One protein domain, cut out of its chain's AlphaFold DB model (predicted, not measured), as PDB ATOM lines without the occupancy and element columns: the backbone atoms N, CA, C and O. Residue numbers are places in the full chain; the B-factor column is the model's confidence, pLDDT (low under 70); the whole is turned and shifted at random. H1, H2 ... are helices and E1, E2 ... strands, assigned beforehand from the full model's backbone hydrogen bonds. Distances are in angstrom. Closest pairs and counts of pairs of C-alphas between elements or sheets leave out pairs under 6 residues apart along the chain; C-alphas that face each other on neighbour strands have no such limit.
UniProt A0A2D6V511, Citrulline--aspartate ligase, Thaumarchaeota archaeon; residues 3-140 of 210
ATOM      1  N   LEU A   3      28.437  21.470  31.870       98.69
ATOM      2  CA  LEU A   3      29.351  22.608  31.948       98.69
ATOM      3  C   LEU A   3      28.535  23.872  32.224       98.69
ATOM      4  O   LEU A   3      27.642  24.199  31.441       98.69
ATOM      5  N   GLY A   4      28.810  24.531  33.347       98.62
ATOM      6  CA  GLY A   4      28.146  25.768  33.749       98.62
ATOM      7  C   GLY A   4      28.945  27.008  33.367       98.62
ATOM      8  O   GLY A   4      30.173  27.009  33.488       98.62
ATOM      9  N   PHE A   5      28.240  28.055  32.951       98.69
ATOM     10  CA  PHE A   5      28.773  29.350  32.543       98.69
ATOM     11  C   PHE A   5      28.142  30.480  33.353       98.69
ATOM     12  O   PHE A   5      26.978  30.390  33.746       98.69
ATOM     13  N   ASP A   6      28.925  31.532  33.562       98.00
ATOM     14  CA  ASP A   6      28.558  32.770  34.246       98.00
ATOM     15  C   ASP A   6      29.213  33.931  33.486       98.00
ATOM     16  O   ASP A   6      30.439  33.941  33.337       98.00
ATOM     17  N   GLY A   7      28.408  34.831  32.916       97.62
ATOM     18  CA  GLY A   7      28.898  35.920  32.063       97.62
ATOM     19  C   GLY A   7      29.818  35.436  30.934       97.62
ATOM     20  O   GLY A   7      30.911  35.966  30.748       97.62
ATOM     21  N   GLY A   8      29.462  34.334  30.264       97.19
ATOM     22  CA  GLY A   8      30.267  33.713  29.204       97.19
ATOM     23  C   GLY A   8      31.476  32.899  29.683       97.19
ATOM     24  O   GLY A   8      32.062  32.150  28.901       97.19
ATOM     25  N   THR A   9      31.829  32.961  30.969       97.94
ATOM     26  CA  THR A   9      33.000  32.268  31.524       97.94
ATOM     27  C   THR A   9      32.615  30.895  32.084       97.94
ATOM     28  O   THR A   9      31.701  30.808  32.908       97.94
ATOM     29  N   PRO A  10      33.294  29.793  31.704       98.06
ATOM     30  CA  PRO A  10      33.032  28.482  32.292       98.06
ATOM     31  C   PRO A  10      33.456  28.460  33.767       98.06
ATOM     32  O   PRO A  10      34.598  28.774  34.101       98.06
ATOM     33  N   LYS A  11      32.543  28.052  34.653       97.81
ATOM     34  CA  LYS A  11      32.710  28.154  36.115       97.81
ATOM     35  C   LYS A  11      32.543  26.830  36.854       97.81
ATOM     36  O   LYS A  11      33.084  26.664  37.948       97.81
ATOM     37  N   SER A  12      31.800  25.875  36.291       98.38
ATOM     38  CA  SER A  12      31.486  24.623  36.987       98.38
ATOM     39  C   SER A  12      31.415  23.401  36.078       98.38
ATOM     40  O   SER A  12      31.072  23.494  34.903       98.38
ATOM     41  N   ILE A  13      31.721  22.232  36.649       98.44
ATOM     42  CA  ILE A  13      31.525  20.921  36.014       98.44
ATOM     43  C   ILE A  13      30.639  20.069  36.919       98.44
ATOM     44  O   ILE A  13      30.963  19.874  38.093       98.44
ATOM     45  N   ASP A  14      29.543  19.545  36.369       97.75
ATOM     46  CA  ASP A  14      28.549  18.722  37.069       97.75
ATOM     47  C   ASP A  14      28.090  19.382  38.392       97.75
ATOM     48  O   ASP A  14      28.059  18.756  39.454       97.75
ATOM     49  N   GLY A  15      27.816  20.693  38.337       96.75
ATOM     50  CA  GLY A  15      27.361  21.508  39.469       96.75
ATOM     51  C   GLY A  15      28.441  21.912  40.480       96.75
ATOM     52  O   GLY A  15      28.139  22.617  41.440       96.75
ATOM     53  N   LYS A  16      29.702  21.498  40.295       97.75
ATOM     54  CA  LYS A  16      30.811  21.863  41.189       97.75
ATOM     55  C   LYS A  16      31.623  23.008  40.601       97.75
ATOM     56  O   LYS A  16      32.198  22.847  39.524       97.75
ATOM     57  N   ASN A  17      31.698  24.127  41.321       97.81
ATOM     58  CA  ASN A  17      32.550  25.256  40.948       97.81
ATOM     59  C   ASN A  17      34.027  24.861  41.010       97.81
ATOM     60  O   ASN A  17      34.451  24.169  41.938       97.81
ATOM     61  N   LEU A  18      34.793  25.301  40.017       97.12
ATOM     62  CA  LEU A  18      36.223  25.036  39.888       97.12
ATOM     63  C   LEU A  18      36.925  26.326  39.471       97.12
ATOM     64  O   LEU A  18      36.342  27.151  38.769       97.12
ATOM     65  N   ASP A  19      38.183  26.491  39.872       96.88
ATOM     66  CA  ASP A  19      39.016  27.535  39.286       96.88
ATOM     67  C   ASP A  19      39.282  27.233  37.793       96.88
ATOM     68  O   ASP A  19      39.231  26.064  37.381       96.88
ATOM     69  N   PRO A  20      39.587  28.253  36.970       96.00
ATOM     70  CA  PRO A  20      39.721  28.081  35.524       96.00
ATOM     71  C   PRO A  20      40.755  27.028  35.105       96.00
ATOM     72  O   PRO A  20      40.514  26.257  34.174       96.00
ATOM     73  N   VAL A  21      41.894  26.949  35.800       97.56
ATOM     74  CA  VAL A  21      42.986  26.032  35.439       97.56
ATOM     75  C   VAL A  21      42.588  24.590  35.739       97.56
ATOM     76  O   VAL A  21      42.756  23.705  34.890       97.56
ATOM     77  N   THR A  22      42.005  24.343  36.913       98.00
ATOM     78  CA  THR A  22      41.483  23.022  37.283       98.00
ATOM     79  C   THR A  22      40.331  22.606  36.376       98.00
ATOM     80  O   THR A  22      40.264  21.443  35.968       98.00
ATOM     81  N   LEU A  23      39.443  23.540  36.019       98.38
ATOM     82  CA  LEU A  23      38.331  23.300  35.103       98.38
ATOM     83  C   LEU A  23      38.847  22.833  33.740       98.38
ATOM     84  O   LEU A  23      38.495  21.738  33.300       98.38
ATOM     85  N   ILE A  24      39.740  23.602  33.111       98.38
ATOM     86  CA  ILE A  24      40.326  23.260  31.806       98.38
ATOM     87  C   ILE A  24      41.060  21.916  31.880       98.38
ATOM     88  O   ILE A  24      40.840  21.044  31.040       98.38
ATOM     89  N   SER A  25      41.874  21.703  32.916       98.25
ATOM     90  CA  SER A  25      42.624  20.454  33.109       98.25
ATOM     91  C   SER A  25      41.701  19.239  33.237       98.25
ATOM     92  O   SER A  25      41.957  18.174  32.665       98.25
ATOM     93  N   ARG A  26      40.586  19.393  33.955       98.06
ATOM     94  CA  ARG A  26      39.598  18.331  34.138       98.06
ATOM     95  C   ARG A  26      38.842  18.025  32.849       98.06
ATOM     96  O   ARG A  26      38.641  16.847  32.552       98.06
ATOM     97  N   ILE A  27      38.472  19.045  32.073       98.12
ATOM     98  CA  ILE A  27      37.844  18.843  30.760       98.12
ATOM     99  C   ILE A  27      38.829  18.177  29.800       98.12
ATOM    100  O   ILE A  27      38.446  17.216  29.140       98.12
ATOM    101  N   ASN A  28      40.097  18.603  29.772       98.31
ATOM    102  CA  ASN A  28      41.135  17.973  28.951       98.31
ATOM    103  C   ASN A  28      41.218  16.467  29.225       98.31
ATOM    104  O   ASN A  28      41.165  15.669  28.293       98.31
ATOM    105  N   LYS A  29      41.268  16.068  30.503       97.81
ATOM    106  CA  LYS A  29      41.296  14.652  30.887       97.81
ATOM    107  C   LYS A  29      40.018  13.914  30.479       97.81
ATOM    108  O   LYS A  29      40.104  12.832  29.911       97.81
ATOM    109  N   LEU A  30      38.844  14.480  30.767       96.88
ATOM    110  CA  LEU A  30      37.556  13.838  30.481       96.88
ATOM    111  C   LEU A  30      37.307  13.692  28.980       96.88
ATOM    112  O   LEU A  30      37.069  12.587  28.511       96.88
ATOM    113  N   ALA A  31      37.371  14.784  28.221       97.75
ATOM    114  CA  ALA A  31      37.123  14.776  26.783       97.75
ATOM    115  C   ALA A  31      38.242  14.039  26.019       97.75
ATOM    116  O   ALA A  31      37.957  13.280  25.088       97.75
ATOM    117  N   GLY A  32      39.496  14.177  26.466       97.31
ATOM    118  CA  GLY A  32      40.655  13.488  25.892       97.31
ATOM    119  C   GLY A  32      40.582  11.963  26.015       97.31
ATOM    120  O   GLY A  32      40.941  11.268  25.072       97.31
ATOM    121  N   GLN A  33      40.008  11.417  27.097       97.38
ATOM    122  CA  GLN A  33      39.753   9.969  27.225       97.38
ATOM    123  C   GLN A  33      38.837   9.411  26.129       97.38
ATOM    124  O   GLN A  33      38.882   8.217  25.832       97.38
ATOM    125  N   TYR A  34      38.012  10.262  25.522       97.50
ATOM    126  CA  TYR A  34      37.176   9.890  24.389       97.50
ATOM    127  C   TYR A  34      37.806  10.254  23.045       97.50
ATOM    128  O   TYR A  34      37.180   9.961  22.038       97.50
ATOM    129  N   GLY A  35      38.995  10.861  22.988       96.75
ATOM    130  CA  GLY A  35      39.647  11.298  21.746       96.75
ATOM    131  C   GLY A  35      39.044  12.562  21.125       96.75
ATOM    132  O   GLY A  35      39.196  12.794  19.928       96.75
ATOM    133  N   VAL A  36      38.303  13.357  21.899       98.00
ATOM    134  CA  VAL A  36      37.717  14.616  21.412       98.00
ATOM    135  C   VAL A  36      38.807  15.663  21.216       98.00
ATOM    136  O   VAL A  36      39.690  15.804  22.056       98.00
ATOM    137  N   GLY A  37      38.708  16.437  20.135       96.00
ATOM    138  CA  GLY A  37      39.616  17.553  19.864       96.00
ATOM    139  C   GLY A  37      40.940  17.162  19.210       96.00
ATOM    140  O   GLY A  37      41.839  17.995  19.181       96.00
ATOM    141  N   ALA A  38      41.059  15.940  18.682       96.75
ATOM    142  CA  ALA A  38      42.122  15.574  17.749       96.75
ATOM    143  C   ALA A  38      41.774  16.100  16.346       96.75
ATOM    144  O   ALA A  38      40.737  15.731  15.785       96.75
ATOM    145  N   LEU A  39      42.609  16.979  15.794       95.31
ATOM    146  CA  LEU A  39      42.369  17.683  14.532       95.31
ATOM    147  C   LEU A  39      43.556  17.490  13.582       95.31
ATOM    148  O   LEU A  39      44.698  17.618  14.002       95.31
ATOM    149  N   ASP A  40      43.275  17.243  12.304       97.00
ATOM    150  CA  ASP A  40      44.242  17.279  11.198       97.00
ATOM    151  C   ASP A  40      43.844  18.439  10.284       97.00
ATOM    152  O   ASP A  40      42.760  18.422   9.691       97.00
ATOM    153  N   HIS A  41      44.661  19.490  10.254       96.06
ATOM    154  CA  HIS A  41      44.291  20.763   9.652       96.06
ATOM    155  C   HIS A  41      45.343  21.239   8.653       96.06
ATOM    156  O   HIS A  41      46.540  21.214   8.933       96.06
ATOM    157  N   ILE A  42      44.883  21.697   7.486       97.25
ATOM    158  CA  ILE A  42      45.704  22.452   6.539       97.25
ATOM    159  C   ILE A  42      45.312  23.919   6.670       97.25
ATOM    160  O   ILE A  42      44.168  24.272   6.387       97.25
ATOM    161  N   GLU A  43      46.268  24.753   7.055       95.50
ATOM    162  CA  GLU A  43      46.072  26.180   7.307       95.50
ATOM    163  C   GLU A  43      46.921  27.054   6.383       95.50
ATOM    164  O   GLU A  43      47.936  26.615   5.834       95.50
ATOM    165  N   ASP A  44      46.488  28.303   6.221       96.38
ATOM    166  CA  ASP A  44      47.202  29.348   5.496       96.38
ATOM    167  C   ASP A  44      48.002  30.203   6.480       96.38
ATOM    168  O   ASP A  44      47.433  30.951   7.274       96.38
ATOM    169  N   ARG A  45      49.332  30.127   6.400       95.88
ATOM    170  CA  ARG A  45      50.218  30.964   7.209       95.88
ATOM    171  C   ARG A  45      50.181  32.405   6.728       95.88
ATOM    172  O   ARG A  45      50.052  32.672   5.535       95.88
ATOM    173  N   VAL A  46      50.436  33.333   7.649       95.25
ATOM    174  CA  VAL A  46      50.492  34.784   7.377       95.25
ATOM    175  C   VAL A  46      51.456  35.129   6.234       95.25
ATOM    176  O   VAL A  46      51.214  36.048   5.461       95.25
ATOM    177  N   ILE A  47      52.526  34.344   6.077       95.94
ATOM    178  CA  ILE A  47      53.526  34.496   5.008       95.94
ATOM    179  C   ILE A  47      53.074  33.955   3.634       95.94
ATOM    180  O   ILE A  47      53.870  33.928   2.699       95.94
ATOM    181  N   GLY A  48      51.825  33.501   3.498       96.00
ATOM    182  CA  GLY A  48      51.220  33.086   2.227       96.00
ATOM    183  C   GLY A  48      51.478  31.636   1.804       96.00
ATOM    184  O   GLY A  48      51.247  31.296   0.645       96.00
ATOM    185  N   ILE A  49      51.957  30.776   2.709       97.38
ATOM    186  CA  ILE A  49      52.171  29.343   2.440       97.38
ATOM    187  C   ILE A  49      51.171  28.479   3.205       97.38
ATOM    188  O   ILE A  49      50.690  28.873   4.265       97.38
ATOM    189  N   LYS A  50      50.926  27.265   2.707       97.94
ATOM    190  CA  LYS A  50      50.138  26.259   3.425       97.94
ATOM    191  C   LYS A  50      51.015  25.415   4.343       97.94
ATOM    192  O   LYS A  50      52.119  25.035   3.953       97.94
ATOM    193  N   SER A  51      50.498  25.060   5.514       97.12
ATOM    194  CA  SER A  51      51.066  24.024   6.389       97.12
ATOM    195  C   SER A  51      50.003  23.014   6.793       97.12
ATOM    196  O   SER A  51      48.824  23.348   6.825       97.12
ATOM    197  N   ARG A  52      50.424  21.783   7.098       97.50
ATOM    198  CA  ARG A  52      49.569  20.742   7.674       97.50
ATOM    199  C   ARG A  52      50.038  20.465   9.090       97.50
ATOM    200  O   ARG A  52      51.205  20.132   9.270       97.50
ATOM    201  N   GLU A  53      49.129  20.562  10.044       97.00
ATOM    202  CA  GLU A  53      49.413  20.393  11.465       97.00
ATOM    203  C   GLU A  53      48.389  19.447  12.096       97.00
ATOM    204  O   GLU A  53      47.237  19.356  11.657       97.00
ATOM    205  N   VAL A  54      48.827  18.738  13.136       97.12
ATOM    206  CA  VAL A  54      47.961  17.898  13.965       97.12
ATOM    207  C   VAL A  54      47.867  18.527  15.346       97.12
ATOM    208  O   VAL A  54      48.888  18.773  15.986       97.12
ATOM    209  N   TYR A  55      46.643  18.772  15.807       97.25
ATOM    210  CA  TYR A  55      46.366  19.425  17.083       97.25
ATOM    211  C   TYR A  55      45.569  18.519  18.018       97.25
ATOM    212  O   TYR A  55      44.697  17.768  17.580       97.25
ATOM    213  N   GLU A  56      45.809  18.664  19.320       97.69
ATOM    214  CA  GLU A  56      45.013  18.052  20.383       97.69
ATOM    215  C   GLU A  56      44.503  19.145  21.321       97.69
ATOM    216  O   GLU A  56      45.259  19.761  22.071       97.69
ATOM    217  N   CYS A  57      43.203  19.417  21.268       97.56
ATOM    218  CA  CYS A  57      42.587  20.511  22.019       97.56
ATOM    219  C   CYS A  57      41.243  20.111  22.670       97.56
ATOM    220  O   CYS A  57      40.218  20.767  22.445       97.56
ATOM    221  N   PRO A  58      41.216  19.049  23.506       98.00
ATOM    222  CA  PRO A  58      39.978  18.496  24.057       98.00
ATOM    223  C   PRO A  58      39.145  19.518  24.833       98.00
ATOM    224  O   PRO A  58      37.940  19.628  24.594       98.00
ATOM    225  N   ALA A  59      39.760  20.288  25.739       98.25
ATOM    226  CA  ALA A  59      39.035  21.302  26.501       98.25
ATOM    227  C   ALA A  59      38.557  22.464  25.636       98.25
ATOM    228  O   ALA A  59      37.404  22.858  25.772       98.25
ATOM    229  N   ALA A  60      39.397  22.978  24.732       98.06
ATOM    230  CA  ALA A  60      39.035  24.121  23.898       98.06
ATOM    231  C   ALA A  60      37.813  23.805  23.025       98.06
ATOM    232  O   ALA A  60      36.824  24.528  23.082       98.06
ATOM    233  N   ILE A  61      37.828  22.676  22.305       98.00
ATOM    234  CA  ILE A  61      36.688  22.248  21.478       98.00
ATOM    235  C   ILE A  61      35.434  22.036  22.325       98.00
ATOM    236  O   ILE A  61      34.342  22.440  21.929       98.00
ATOM    237  N   THR A  62      35.587  21.442  23.508       98.38
ATOM    238  CA  THR A  62      34.465  21.199  24.417       98.38
ATOM    239  C   THR A  62      33.839  22.503  24.919       98.38
ATOM    240  O   THR A  62      32.618  22.644  24.887       98.38
ATOM    241  N   ILE A  63      34.663  23.448  25.379       98.56
ATOM    242  CA  ILE A  63      34.211  24.730  25.931       98.56
ATOM    243  C   ILE A  63      33.597  25.593  24.831       98.56
ATOM    244  O   ILE A  63      32.493  26.084  25.027       98.56
ATOM    245  N   ILE A  64      34.264  25.737  23.681       98.25
ATOM    246  CA  ILE A  64      33.790  26.573  22.566       98.25
ATOM    247  C   ILE A  64      32.434  26.084  22.059       98.25
ATOM    248  O   ILE A  64      31.523  26.881  21.861       98.25
ATOM    249  N   GLU A  65      32.271  24.775  21.863       98.25
ATOM    250  CA  GLU A  65      31.003  24.229  21.379       98.25
ATOM    251  C   GLU A  65      29.886  24.385  22.417       98.25
ATOM    252  O   GLU A  65      28.768  24.762  22.075       98.25
ATOM    253  N   ALA A  66      30.178  24.141  23.698       98.56
ATOM    254  CA  ALA A  66      29.196  24.339  24.757       98.56
ATOM    255  C   ALA A  66      28.784  25.812  24.880       98.56
ATOM    256  O   ALA A  66      27.597  26.116  24.953       98.56
ATOM    257  N   HIS A  67      29.759  26.715  24.851       98.69
ATOM    258  CA  HIS A  67      29.555  28.155  24.914       98.69
ATOM    259  C   HIS A  67      28.682  28.650  23.755       98.69
ATOM    260  O   HIS A  67      27.631  29.236  23.999       98.69
ATOM    261  N   ARG A  68      29.010  28.278  22.511       98.19
ATOM    262  CA  ARG A  68      28.199  28.597  21.320       98.19
ATOM    263  C   ARG A  68      26.757  28.109  21.427       98.19
ATOM    264  O   ARG A  68      25.835  28.774  20.959       98.19
ATOM    265  N   GLU A  69      26.539  26.931  22.002       98.25
ATOM    266  CA  GLU A  69      25.192  26.391  22.205       98.25
ATOM    267  C   GLU A  69      24.404  27.138  23.285       98.25
ATOM    268  O   GLU A  69      23.182  27.279  23.167       98.25
ATOM    269  N   LEU A  70      25.084  27.653  24.308       98.56
ATOM    270  CA  LEU A  70      24.465  28.537  25.289       98.56
ATOM    271  C   LEU A  70      24.129  29.899  24.669       98.56
ATOM    272  O   LEU A  70      23.005  30.367  24.829       98.56
ATOM    273  N   GLU A  71      25.032  30.479  23.876       98.56
ATOM    274  CA  GLU A  71      24.788  31.731  23.151       98.56
ATOM    275  C   GLU A  71      23.557  31.653  22.247       98.56
ATOM    276  O   GLU A  71      22.726  32.555  22.259       98.56
ATOM    277  N   LYS A  72      23.366  30.541  21.526       98.00
ATOM    278  CA  LYS A  72      22.153  30.308  20.715       98.00
ATOM    279  C   LYS A  72      20.856  30.352  21.524       98.00
ATOM    280  O   LYS A  72      19.794  30.571  20.948       98.00
ATOM    281  N   THR A  73      20.935  30.084  22.825       97.50
ATOM    282  CA  THR A  73      19.778  30.050  23.725       97.50
ATOM    283  C   THR A  73      19.442  31.443  24.267       97.50
ATOM    284  O   THR A  73      18.277  31.713  24.542       97.50
ATOM    285  N   VAL A  74      20.433  32.328  24.409       98.38
ATOM    286  CA  VAL A  74      20.301  33.611  25.135       98.38
ATOM    287  C   VAL A  74      20.494  34.850  24.256       98.38
ATOM    288  O   VAL A  74      20.080  35.940  24.638       98.38
ATOM    289  N   LEU A  75      21.101  34.710  23.075       98.50
ATOM    290  CA  LEU A  75      21.330  35.807  22.136       98.50
ATOM    291  C   LEU A  75      20.350  35.758  20.968       98.50
ATOM    292  O   LEU A  75      19.958  34.699  20.473       98.50
ATOM    293  N   THR A  76      19.984  36.939  20.479       98.25
ATOM    294  CA  THR A  76      19.138  37.060  19.291       98.25
ATOM    295  C   THR A  76      19.872  36.585  18.037       98.25
ATOM    296  O   THR A  76      21.100  36.639  17.939       98.25
ATOM    297  N   LYS A  77      19.107  36.212  17.006       97.44
ATOM    298  CA  LYS A  77      19.660  35.853  15.692       97.44
ATOM    299  C   LYS A  77      20.610  36.926  15.139       97.44
ATOM    300  O   LYS A  77      21.674  36.586  14.634       97.44
ATOM    301  N   HIS A  78      20.244  38.204  15.245       98.19
ATOM    302  CA  HIS A  78      21.062  39.297  14.713       98.19
ATOM    303  C   HIS A  78      22.370  39.481  15.494       98.19
ATOM    304  O   HIS A  78      23.406  39.727  14.879       98.19
ATOM    305  N   GLN A  79      22.345  39.313  16.823       98.19
ATOM    306  CA  GLN A  79      23.567  39.312  17.632       98.19
ATOM    307  C   GLN A  79      24.498  38.176  17.208       98.19
ATOM    308  O   GLN A  79      25.670  38.427  16.959       98.19
ATOM    309  N   LEU A  80      23.973  36.956  17.055       98.25
ATOM    310  CA  LEU A  80      24.762  35.791  16.643       98.25
ATOM    311  C   LEU A  80      25.385  35.976  15.252       98.25
ATOM    312  O   LEU A  80      26.570  35.710  15.070       98.25
ATOM    313  N   GLU A  81      24.611  36.453  14.274       98.12
ATOM    314  CA  GLU A  81      25.101  36.682  12.906       98.12
ATOM    315  C   GLU A  81      26.204  37.748  12.860       98.12
ATOM    316  O   GLU A  81      27.226  37.558  12.199       98.12
ATOM    317  N   PHE A  82      26.036  38.861  13.579       98.56
ATOM    318  CA  PHE A  82      27.059  39.904  13.617       98.56
ATOM    319  C   PHE A  82      28.295  39.464  14.413       98.56
ATOM    320  O   PHE A  82      29.423  39.648  13.950       98.56
ATOM    321  N   LYS A  83      28.096  38.797  15.557       98.25
ATOM    322  CA  LYS A  83      29.173  38.273  16.405       98.25
ATOM    323  C   LYS A  83      30.087  37.310  15.653       98.25
ATOM    324  O   LYS A  83      31.293  37.400  15.823       98.25
ATOM    325  N   GLN A  84      29.566  36.487  14.739       97.75
ATOM    326  CA  GLN A  84      30.403  35.635  13.878       97.75
ATOM    327  C   GLN A  84      31.436  36.428  13.060       97.75
ATOM    328  O   GLN A  84      32.548  35.951  12.832       97.75
ATOM    329  N   SER A  85      31.088  37.637  12.610       98.19
ATOM    330  CA  SER A  85      32.025  38.495  11.875       98.19
ATOM    331  C   SER A  85      33.092  39.077  12.800       98.19
ATOM    332  O   SER A  85      34.264  39.093  12.426       98.19
ATOM    333  N   VAL A  86      32.692  39.491  14.006       98.56
ATOM    334  CA  VAL A  86      33.590  40.011  15.049       98.56
ATOM    335  C   VAL A  86      34.573  38.934  15.515       98.56
ATOM    336  O   VAL A  86      35.777  39.164  15.509       98.56
ATOM    337  N   GLU A  87      34.087  37.735  15.842       97.88
ATOM    338  CA  GLU A  87      34.918  36.600  16.264       97.88
ATOM    339  C   GLU A  87      35.938  36.203  15.204       97.88
ATOM    340  O   GLU A  87      37.079  35.869  15.527       97.88
ATOM    341  N   ARG A  88      35.535  36.228  13.928       98.19
ATOM    342  CA  ARG A  88      36.431  35.910  12.817       98.19
ATOM    343  C   ARG A  88      37.583  36.906  12.736       98.19
ATOM    344  O   ARG A  88      38.721  36.478  12.578       98.19
ATOM    345  N   GLU A  89      37.289  38.198  12.853       98.56
ATOM    346  CA  GLU A  89      38.313  39.245  12.830       98.56
ATOM    347  C   GLU A  89      39.225  39.151  14.058       98.56
ATOM    348  O   GLU A  89      40.445  39.118  13.919       98.56
ATOM    349  N   TRP A  90      38.646  38.989  15.252       98.56
ATOM    350  CA  TRP A  90      39.402  38.821  16.494       98.56
ATOM    351  C   TRP A  90      40.339  37.606  16.422       98.56
ATOM    352  O   TRP A  90      41.525  37.708  16.732       98.56
ATOM    353  N   THR A  91      39.848  36.467  15.923       97.62
ATOM    354  CA  THR A  91      40.656  35.247  15.762       97.62
ATOM    355  C   THR A  91      41.777  35.448  14.744       97.62
ATOM    356  O   THR A  91      42.891  34.964  14.953       97.62
ATOM    357  N   TRP A  92      41.510  36.169  13.652       97.88
ATOM    358  CA  TRP A  92      42.532  36.487  12.658       97.88
ATOM    359  C   TRP A  92      43.639  37.369  13.243       97.88
ATOM    360  O   TRP A  92      44.808  37.053  13.039       97.88
ATOM    361  N   LEU A  93      43.300  38.407  14.018       98.38
ATOM    362  CA  LEU A  93      44.290  39.250  14.702       98.38
ATOM    363  C   LEU A  93      45.204  38.411  15.603       98.38
ATOM    364  O   LEU A  93      46.426  38.552  15.558       98.38
ATOM    365  N   VAL A  94      44.622  37.488  16.377       98.00
ATOM    366  CA  VAL A  94      45.380  36.577  17.245       98.00
ATOM    367  C   VAL A  94      46.297  35.668  16.421       98.00
ATOM    368  O   VAL A  94      47.487  35.575  16.720       98.00
ATOM    369  N   TYR A  95      45.782  35.048  15.354       97.19
ATOM    370  CA  TYR A  95      46.580  34.203  14.458       97.19
ATOM    371  C   TYR A  95      47.719  34.979  13.777       97.19
ATOM    372  O   TYR A  95      48.827  34.467  13.625       97.19
ATOM    373  N   ALA A  96      47.467  36.236  13.408       97.56
ATOM    374  CA  ALA A  96      48.432  37.123  12.770       97.56
ATOM    375  C   ALA A  96      49.512  37.669  13.726       97.56
ATOM    376  O   ALA A  96      50.410  38.386  13.284       97.56
ATOM    377  N   GLY A  97      49.448  37.347  15.023       97.75
ATOM    378  CA  GLY A  97      50.368  37.869  16.038       97.75
ATOM    379  C   GLY A  97      50.087  39.322  16.438       97.75
ATOM    380  O   GLY A  97      50.901  39.945  17.117       97.75
ATOM    381  N   LEU A  98      48.927  39.865  16.062       98.00
ATOM    382  CA  LEU A  98      48.496  41.240  16.325       98.00
ATOM    383  C   LEU A  98      47.818  41.375  17.699       98.00
ATOM    384  O   LEU A  98      46.822  42.073  17.861       98.00
ATOM    385  N   TRP A  99      48.367  40.714  18.723       97.75
ATOM    386  CA  TRP A  99      47.785  40.711  20.072       97.75
ATOM    387  C   TRP A  99      47.726  42.108  20.709       97.75
ATOM    388  O   TRP A  99      46.832  42.403  21.493       97.75
ATOM    389  N   VAL A 100      48.667  42.993  20.393       97.81
ATOM    390  CA  VAL A 100      48.706  44.357  20.955       97.81
ATOM    391  C   VAL A 100      47.999  45.394  20.080       97.81
ATOM    392  O   VAL A 100      48.014  46.574  20.418       97.81
ATOM    393  N   ASP A 101      47.400  44.977  18.962       98.38
ATOM    394  CA  ASP A 101      46.674  45.884  18.076       98.38
ATOM    395  C   ASP A 101      45.412  46.425  18.779       98.38
ATOM    396  O   ASP A 101      44.674  45.639  19.388       98.38
ATOM    397  N   PRO A 102      45.148  47.747  18.734       98.38
ATOM    398  CA  PRO A 102      43.995  48.345  19.407       98.38
ATOM    399  C   PRO A 102      42.656  47.774  18.927       98.38
ATOM    400  O   PRO A 102      41.744  47.639  19.743       98.38
ATOM    401  N   LEU A 103      42.556  47.343  17.661       98.44
ATOM    402  CA  LEU A 103      41.333  46.742  17.132       98.44
ATOM    403  C   LEU A 103      40.918  45.505  17.938       98.44
ATOM    404  O   LEU A 103      39.727  45.265  18.112       98.44
ATOM    405  N   ARG A 104      41.870  44.735  18.490       98.12
ATOM    406  CA  ARG A 104      41.543  43.575  19.333       98.12
ATOM    407  C   ARG A 104      40.713  43.991  20.552       98.12
ATOM    408  O   ARG A 104      39.736  43.316  20.861       98.12
ATOM    409  N   ILE A 105      41.082  45.092  21.213       98.12
ATOM    410  CA  ILE A 105      40.391  45.602  22.410       98.12
ATOM    411  C   ILE A 105      39.006  46.143  22.034       98.12
ATOM    412  O   ILE A 105      38.034  45.886  22.743       98.12
ATOM    413  N   ASP A 106      38.894  46.829  20.894       98.56
ATOM    414  CA  ASP A 106      37.608  47.328  20.393       98.56
ATOM    415  C   ASP A 106      36.625  46.177  20.102       98.56
ATOM    416  O   ASP A 106      35.437  46.258  20.430       98.56
ATOM    417  N   LEU A 107      37.115  45.077  19.519       98.56
ATOM    418  CA  LEU A 107      36.316  43.870  19.274       98.56
ATOM    419  C   LEU A 107      35.965  43.141  20.580       98.56
ATOM    420  O   LEU A 107      34.853  42.629  20.707       98.56
ATOM    421  N   GLU A 108      36.873  43.109  21.558       98.31
ATOM    422  CA  GLU A 108      36.617  42.527  22.884       98.31
ATOM    423  C   GLU A 108      35.524  43.269  23.639       98.31
ATOM    424  O   GLU A 108      34.651  42.616  24.194       98.31
ATOM    425  N   ALA A 109      35.476  44.601  23.574       98.50
ATOM    426  CA  ALA A 109      34.400  45.367  24.199       98.50
ATOM    427  C   ALA A 109      33.010  44.962  23.668       98.50
ATOM    428  O   ALA A 109      32.043  44.869  24.427       98.50
ATOM    429  N   PHE A 110      32.907  44.674  22.364       98.56
ATOM    430  CA  PHE A 110      31.691  44.093  21.798       98.56
ATOM    431  C   PHE A 110      31.436  42.686  22.351       98.56
ATOM    432  O   PHE A 110      30.316  42.395  22.772       98.56
ATOM    433  N   ILE A 111      32.451  41.813  22.348       98.38
ATOM    434  CA  ILE A 111      32.325  40.431  22.831       98.38
ATOM    435  C   ILE A 111      31.861  40.425  24.289       98.38
ATOM    436  O   ILE A 111      30.848  39.791  24.568       98.38
ATOM    437  N   ASP A 112      32.510  41.173  25.175       98.25
ATOM    438  CA  ASP A 112      32.189  41.261  26.601       98.25
ATOM    439  C   ASP A 112      30.735  41.683  26.826       98.25
ATOM    440  O   ASP A 112      30.010  41.025  27.572       98.25
ATOM    441  N   SER A 113      30.259  42.695  26.093       98.38
ATOM    442  CA  SER A 113      28.851  43.107  26.154       98.38
ATOM    443  C   SER A 113      27.897  41.983  25.731       98.38
ATOM    444  O   SER A 113      26.840  41.796  26.333       98.38
ATOM    445  N   THR A 114      28.264  41.174  24.730       98.31
ATOM    446  CA  THR A 114      27.446  40.007  24.352       98.31
ATOM    447  C   THR A 114      27.463  38.881  25.385       98.31
ATOM    448  O   THR A 114      26.575  38.034  25.338       98.31
ATOM    449  N   GLN A 115      28.440  38.844  26.298       98.50
ATOM    450  CA  GLN A 115      28.573  37.775  27.288       98.50
ATOM    451  C   GLN A 115      27.736  37.990  28.549       98.50
ATOM    452  O   GLN A 115      27.471  37.019  29.254       98.50
ATOM    453  N   GLU A 116      27.263  39.212  28.806       97.94
ATOM    454  CA  GLU A 116      26.443  39.549  29.978       97.94
ATOM    455  C   GLU A 116      25.266  38.578  30.224       97.94
ATOM    456  O   GLU A 116      25.141  38.081  31.344       97.94
ATOM    457  N   PRO A 117      24.421  38.222  29.228       98.00
ATOM    458  CA  PRO A 117      23.314  37.288  29.447       98.00
ATOM    459  C   PRO A 117      23.724  35.805  29.398       98.00
ATOM    460  O   PRO A 117      22.871  34.937  29.611       98.00
ATOM    461  N   VAL A 118      24.987  35.481  29.089       98.44
ATOM    462  CA  VAL A 118      25.470  34.112  28.832       98.44
ATOM    463  C   VAL A 118      25.747  33.383  30.147       98.44
ATOM    464  O   VAL A 118      26.880  33.076  30.517       98.44
ATOM    465  N   GLU A 119      24.666  33.082  30.856       98.38
ATOM    466  CA  GLU A 119      24.646  32.328  32.105       98.38
ATOM    467  C   GLU A 119      23.790  31.072  31.931       98.38
ATOM    468  O   GLU A 119      22.706  31.117  31.343       98.38
ATOM    469  N   GLY A 120      24.257  29.928  32.426       98.25
ATOM    470  CA  GLY A 120      23.491  28.687  32.339       98.25
ATOM    471  C   GLY A 120      24.340  27.427  32.311       98.25
ATOM    472  O   GLY A 120      25.525  27.436  32.626       98.25
ATOM    473  N   VAL A 121      23.713  26.311  31.946       98.62
ATOM    474  CA  VAL A 121      24.320  24.978  31.956       98.62
ATOM    475  C   VAL A 121      24.092  24.275  30.626       98.62
ATOM    476  O   VAL A 121      22.971  24.211  30.113       98.62
ATOM    477  N   VAL A 122      25.155  23.670  30.101       98.69
ATOM    478  CA  VAL A 122      25.137  22.891  28.863       98.69
ATOM    479  C   VAL A 122      25.501  21.441  29.155       98.69
ATOM    480  O   VAL A 122      26.530  21.143  29.759       98.69
ATOM    481  N   LYS A 123      24.649  20.511  28.716       98.62
ATOM    482  CA  LYS A 123      24.834  19.069  28.910       98.62
ATOM    483  C   LYS A 123      25.498  18.453  27.689       98.62
ATOM    484  O   LYS A 123      24.996  18.561  26.570       98.62
ATOM    485  N   LEU A 124      26.593  17.745  27.923       98.31
ATOM    486  CA  LEU A 124      27.475  17.183  26.909       98.31
ATOM    487  C   LEU A 124      27.579  15.664  27.056       98.31
ATOM    488  O   LEU A 124      27.725  15.127  28.165       98.31
ATOM    489  N   LYS A 125      27.544  14.976  25.914       98.00
ATOM    490  CA  LYS A 125      27.786  13.538  25.788       98.00
ATOM    491  C   LYS A 125      29.000  13.299  24.896       98.00
ATOM    492  O   LYS A 125      29.023  13.746  23.753       98.00
ATOM    493  N   PHE A 126      29.973  12.558  25.414       97.69
ATOM    494  CA  PHE A 126      31.190  12.184  24.698       97.69
ATOM    495  C   PHE A 126      31.090  10.756  24.169       97.69
ATOM    496  O   PHE A 126      30.544   9.872  24.835       97.69
ATOM    497  N   HIS A 127      31.596  10.528  22.960       96.44
ATOM    498  CA  HIS A 127      31.634   9.207  22.349       96.44
ATOM    499  C   HIS A 127      32.677   9.134  21.229       96.44
ATOM    500  O   HIS A 127      32.519   9.814  20.221       96.44
ATOM    501  N   LYS A 128      33.691   8.266  21.374       94.56
ATOM    502  CA  LYS A 128      34.630   7.842  20.309       94.56
ATOM    503  C   LYS A 128      35.013   8.948  19.305       94.56
ATOM    504  O   LYS A 128      34.585   8.933  18.157       94.56
ATOM    505  N   GLY A 129      35.784   9.920  19.760       93.81
ATOM    506  CA  GLY A 129      36.292  11.054  18.987       93.81
ATOM    507  C   GLY A 129      35.314  12.221  18.877       93.81
ATOM    508  O   GLY A 129      35.685  13.298  18.428       93.81
ATOM    509  N   THR A 130      34.063  12.034  19.302       94.88
ATOM    510  CA  THR A 130      32.993  13.015  19.118       94.88
ATOM    511  C   THR A 130      32.400  13.481  20.439       94.88
ATOM    512  O   THR A 130      32.411  12.781  21.456       94.88
ATOM    513  N   MET A 131      31.826  14.676  20.396       96.88
ATOM    514  CA  MET A 131      31.021  15.254  21.457       96.88
ATOM    515  C   MET A 131      29.695  15.723  20.861       96.88
ATOM    516  O   MET A 131      29.647  16.180  19.721       96.88
ATOM    517  N   LYS A 132      28.609  15.603  21.626       97.62
ATOM    518  CA  LYS A 132      27.295  16.143  21.270       97.62
ATOM    519  C   LYS A 132      26.690  16.894  22.442       97.62
ATOM    520  O   LYS A 132      26.703  16.398  23.571       97.62
ATOM    521  N   VAL A 133      26.093  18.041  22.147       97.94
ATOM    522  CA  VAL A 133      25.284  18.781  23.112       97.94
ATOM    523  C   VAL A 133      23.884  18.178  23.162       97.94
ATOM    524  O   VAL A 133      23.182  18.108  22.153       97.94
ATOM    525  N   VAL A 134      23.483  17.716  24.344       98.06
ATOM    526  CA  VAL A 134      22.224  16.986  24.577       98.06
ATOM    527  C   VAL A 134      21.209  17.780  25.398       98.06
ATOM    528  O   VAL A 134      20.069  17.348  25.530       98.06
ATOM    529  N   GLY A 135      21.584  18.943  25.927       97.81
ATOM    530  CA  GLY A 135      20.674  19.812  26.669       97.81
ATOM    531  C   GLY A 135      21.289  21.174  26.951       97.81
ATOM    532  O   GLY A 135      22.512  21.292  27.020       97.81
ATOM    533  N   ARG A 136      20.433  22.182  27.108       97.38
ATOM    534  CA  ARG A 136      20.786  23.545  27.516       97.38
ATOM    535  C   ARG A 136      19.761  24.016  28.546       97.38
ATOM    536  O   ARG A 136      18.605  23.601  28.482       97.38
ATOM    537  N   SER A 137      20.188  24.841  29.488       97.56
ATOM    538  CA  SER A 137      19.318  25.496  30.460       97.56
ATOM    539  C   SER A 137      19.920  26.847  30.805       97.56
ATOM    540  O   SER A 137      21.110  26.916  31.097       97.56
ATOM    541  N   SER A 138      19.118  27.904  30.776       98.06
ATOM    542  CA  SER A 138      19.551  29.253  31.133       98.06
ATOM    543  C   SER A 138      18.384  30.015  31.759       98.06
ATOM    544  O   SER A 138      17.264  29.883  31.254       98.06
ATOM    545  N   PRO A 139      18.618  30.817  32.814       97.38
ATOM    546  CA  PRO A 139      17.621  31.768  33.299       97.38
ATOM    547  C   PRO A 139      17.304  32.863  32.264       97.38
ATOM    548  O   PRO A 139      16.196  33.386  32.265       97.38
ATOM    549  N   ASN A 140      18.232  33.152  31.346       97.75
ATOM    550  CA  ASN A 140      18.120  34.191  30.315       97.75
ATOM    551  C   ASN A 140      17.726  33.615  28.942       97.75
ATOM    552  O   ASN A 140      18.042  34.184  27.899       97.75
TER     553      ASN A 140
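Overview. This is residues 3 to 140 of the 210 residues of the protein "Citrulline--aspartate ligase" of Thaumarchaeota archaeon (UniProt A0A2D6V511). A strongly twisted four-stranded sheet has H2 running slantwise over one face and H1 beside the end of H2. From this body two hairpins reach away like the arms of a C, apart from each other: the strands E3 and E4, and the helices H3 and H4. The 138 printed residues hold four named helices and six named strands, in the order E1 E2 H1 E3 E4 H2 H3 H4 E5 E6; the class is mixed, helices and strands. The antiparallel sheet has the order E2 E1 E5 E6; the whole is compact, with a radius of gyration of the C-alphas of 16.1 A and spans of 45 by 34 by 27 A.

Arrangement. Begin at E1, residues 3 to 6, which forms an antiparallel hairpin with E2, residues 9 to 13; look for N 4 and O 12, 2.9 A apart. E1's other neighbour is E5, residues 120 to 127, antiparallel, with N 5 and O 120 at 2.8 A. E5 and E6, residues 130 to 137, are a hairpin with N 123 and O 135 at 2.8 A. H1, residues 20 to 32, and H2, residues 58 to 74, are on one face of this sheet, giving two layers, helices on one face of a sheet. H2 has a height over the sheet of 5.9 A; its closest C-alphas to E5 are those of Ala 66 and Val 122, 6.0 A. H1 touches H2 about perpendicular, at 74 degrees, with Asn 28 and Ala 59 closest at 4.6 A between C-alphas; H2 uses residues 58 to 62 alone. E3, residues 38 to 44, and E4, residues 50 to 56, form a hairpin with N 41 and O 53 at 2.9 A. H3, residues 77 to 95, and H4, residues 102 to 115, form a helical hairpin and touch at the C-alphas of Trp 90 and Arg 104, 5.9 A, at a steep tilt of 37 degrees, only just past shallow, opposite ways. H2 and H4 are near each other; H3 and H4 are not on the four-stranded sheet. Each O i to N i+4 pair is within hydrogen-bond range in H1, but 12 of 13 in H2, 14 of 15 in H3 and 9 of 10 in H4.

Along the chain. Find C-alpha 3, where E1 begins, at (29.351, 22.608, 31.948). H2 runs 24.8 A from C-alpha 58 at (39.978, 18.496, 24.057), H3 27.0 A, H4 20.3 A and E5 23.4 A; E6 runs 21.7 A to C-alpha 137 at (19.318, 25.496, 30.460).

Size, cuts and confidence. The C-alphas farthest apart, those of Ile 49 and Pro 139, are 46.4 A apart. The printed part has no cut and no long link, and no printed residue is under 70 in pLDDT.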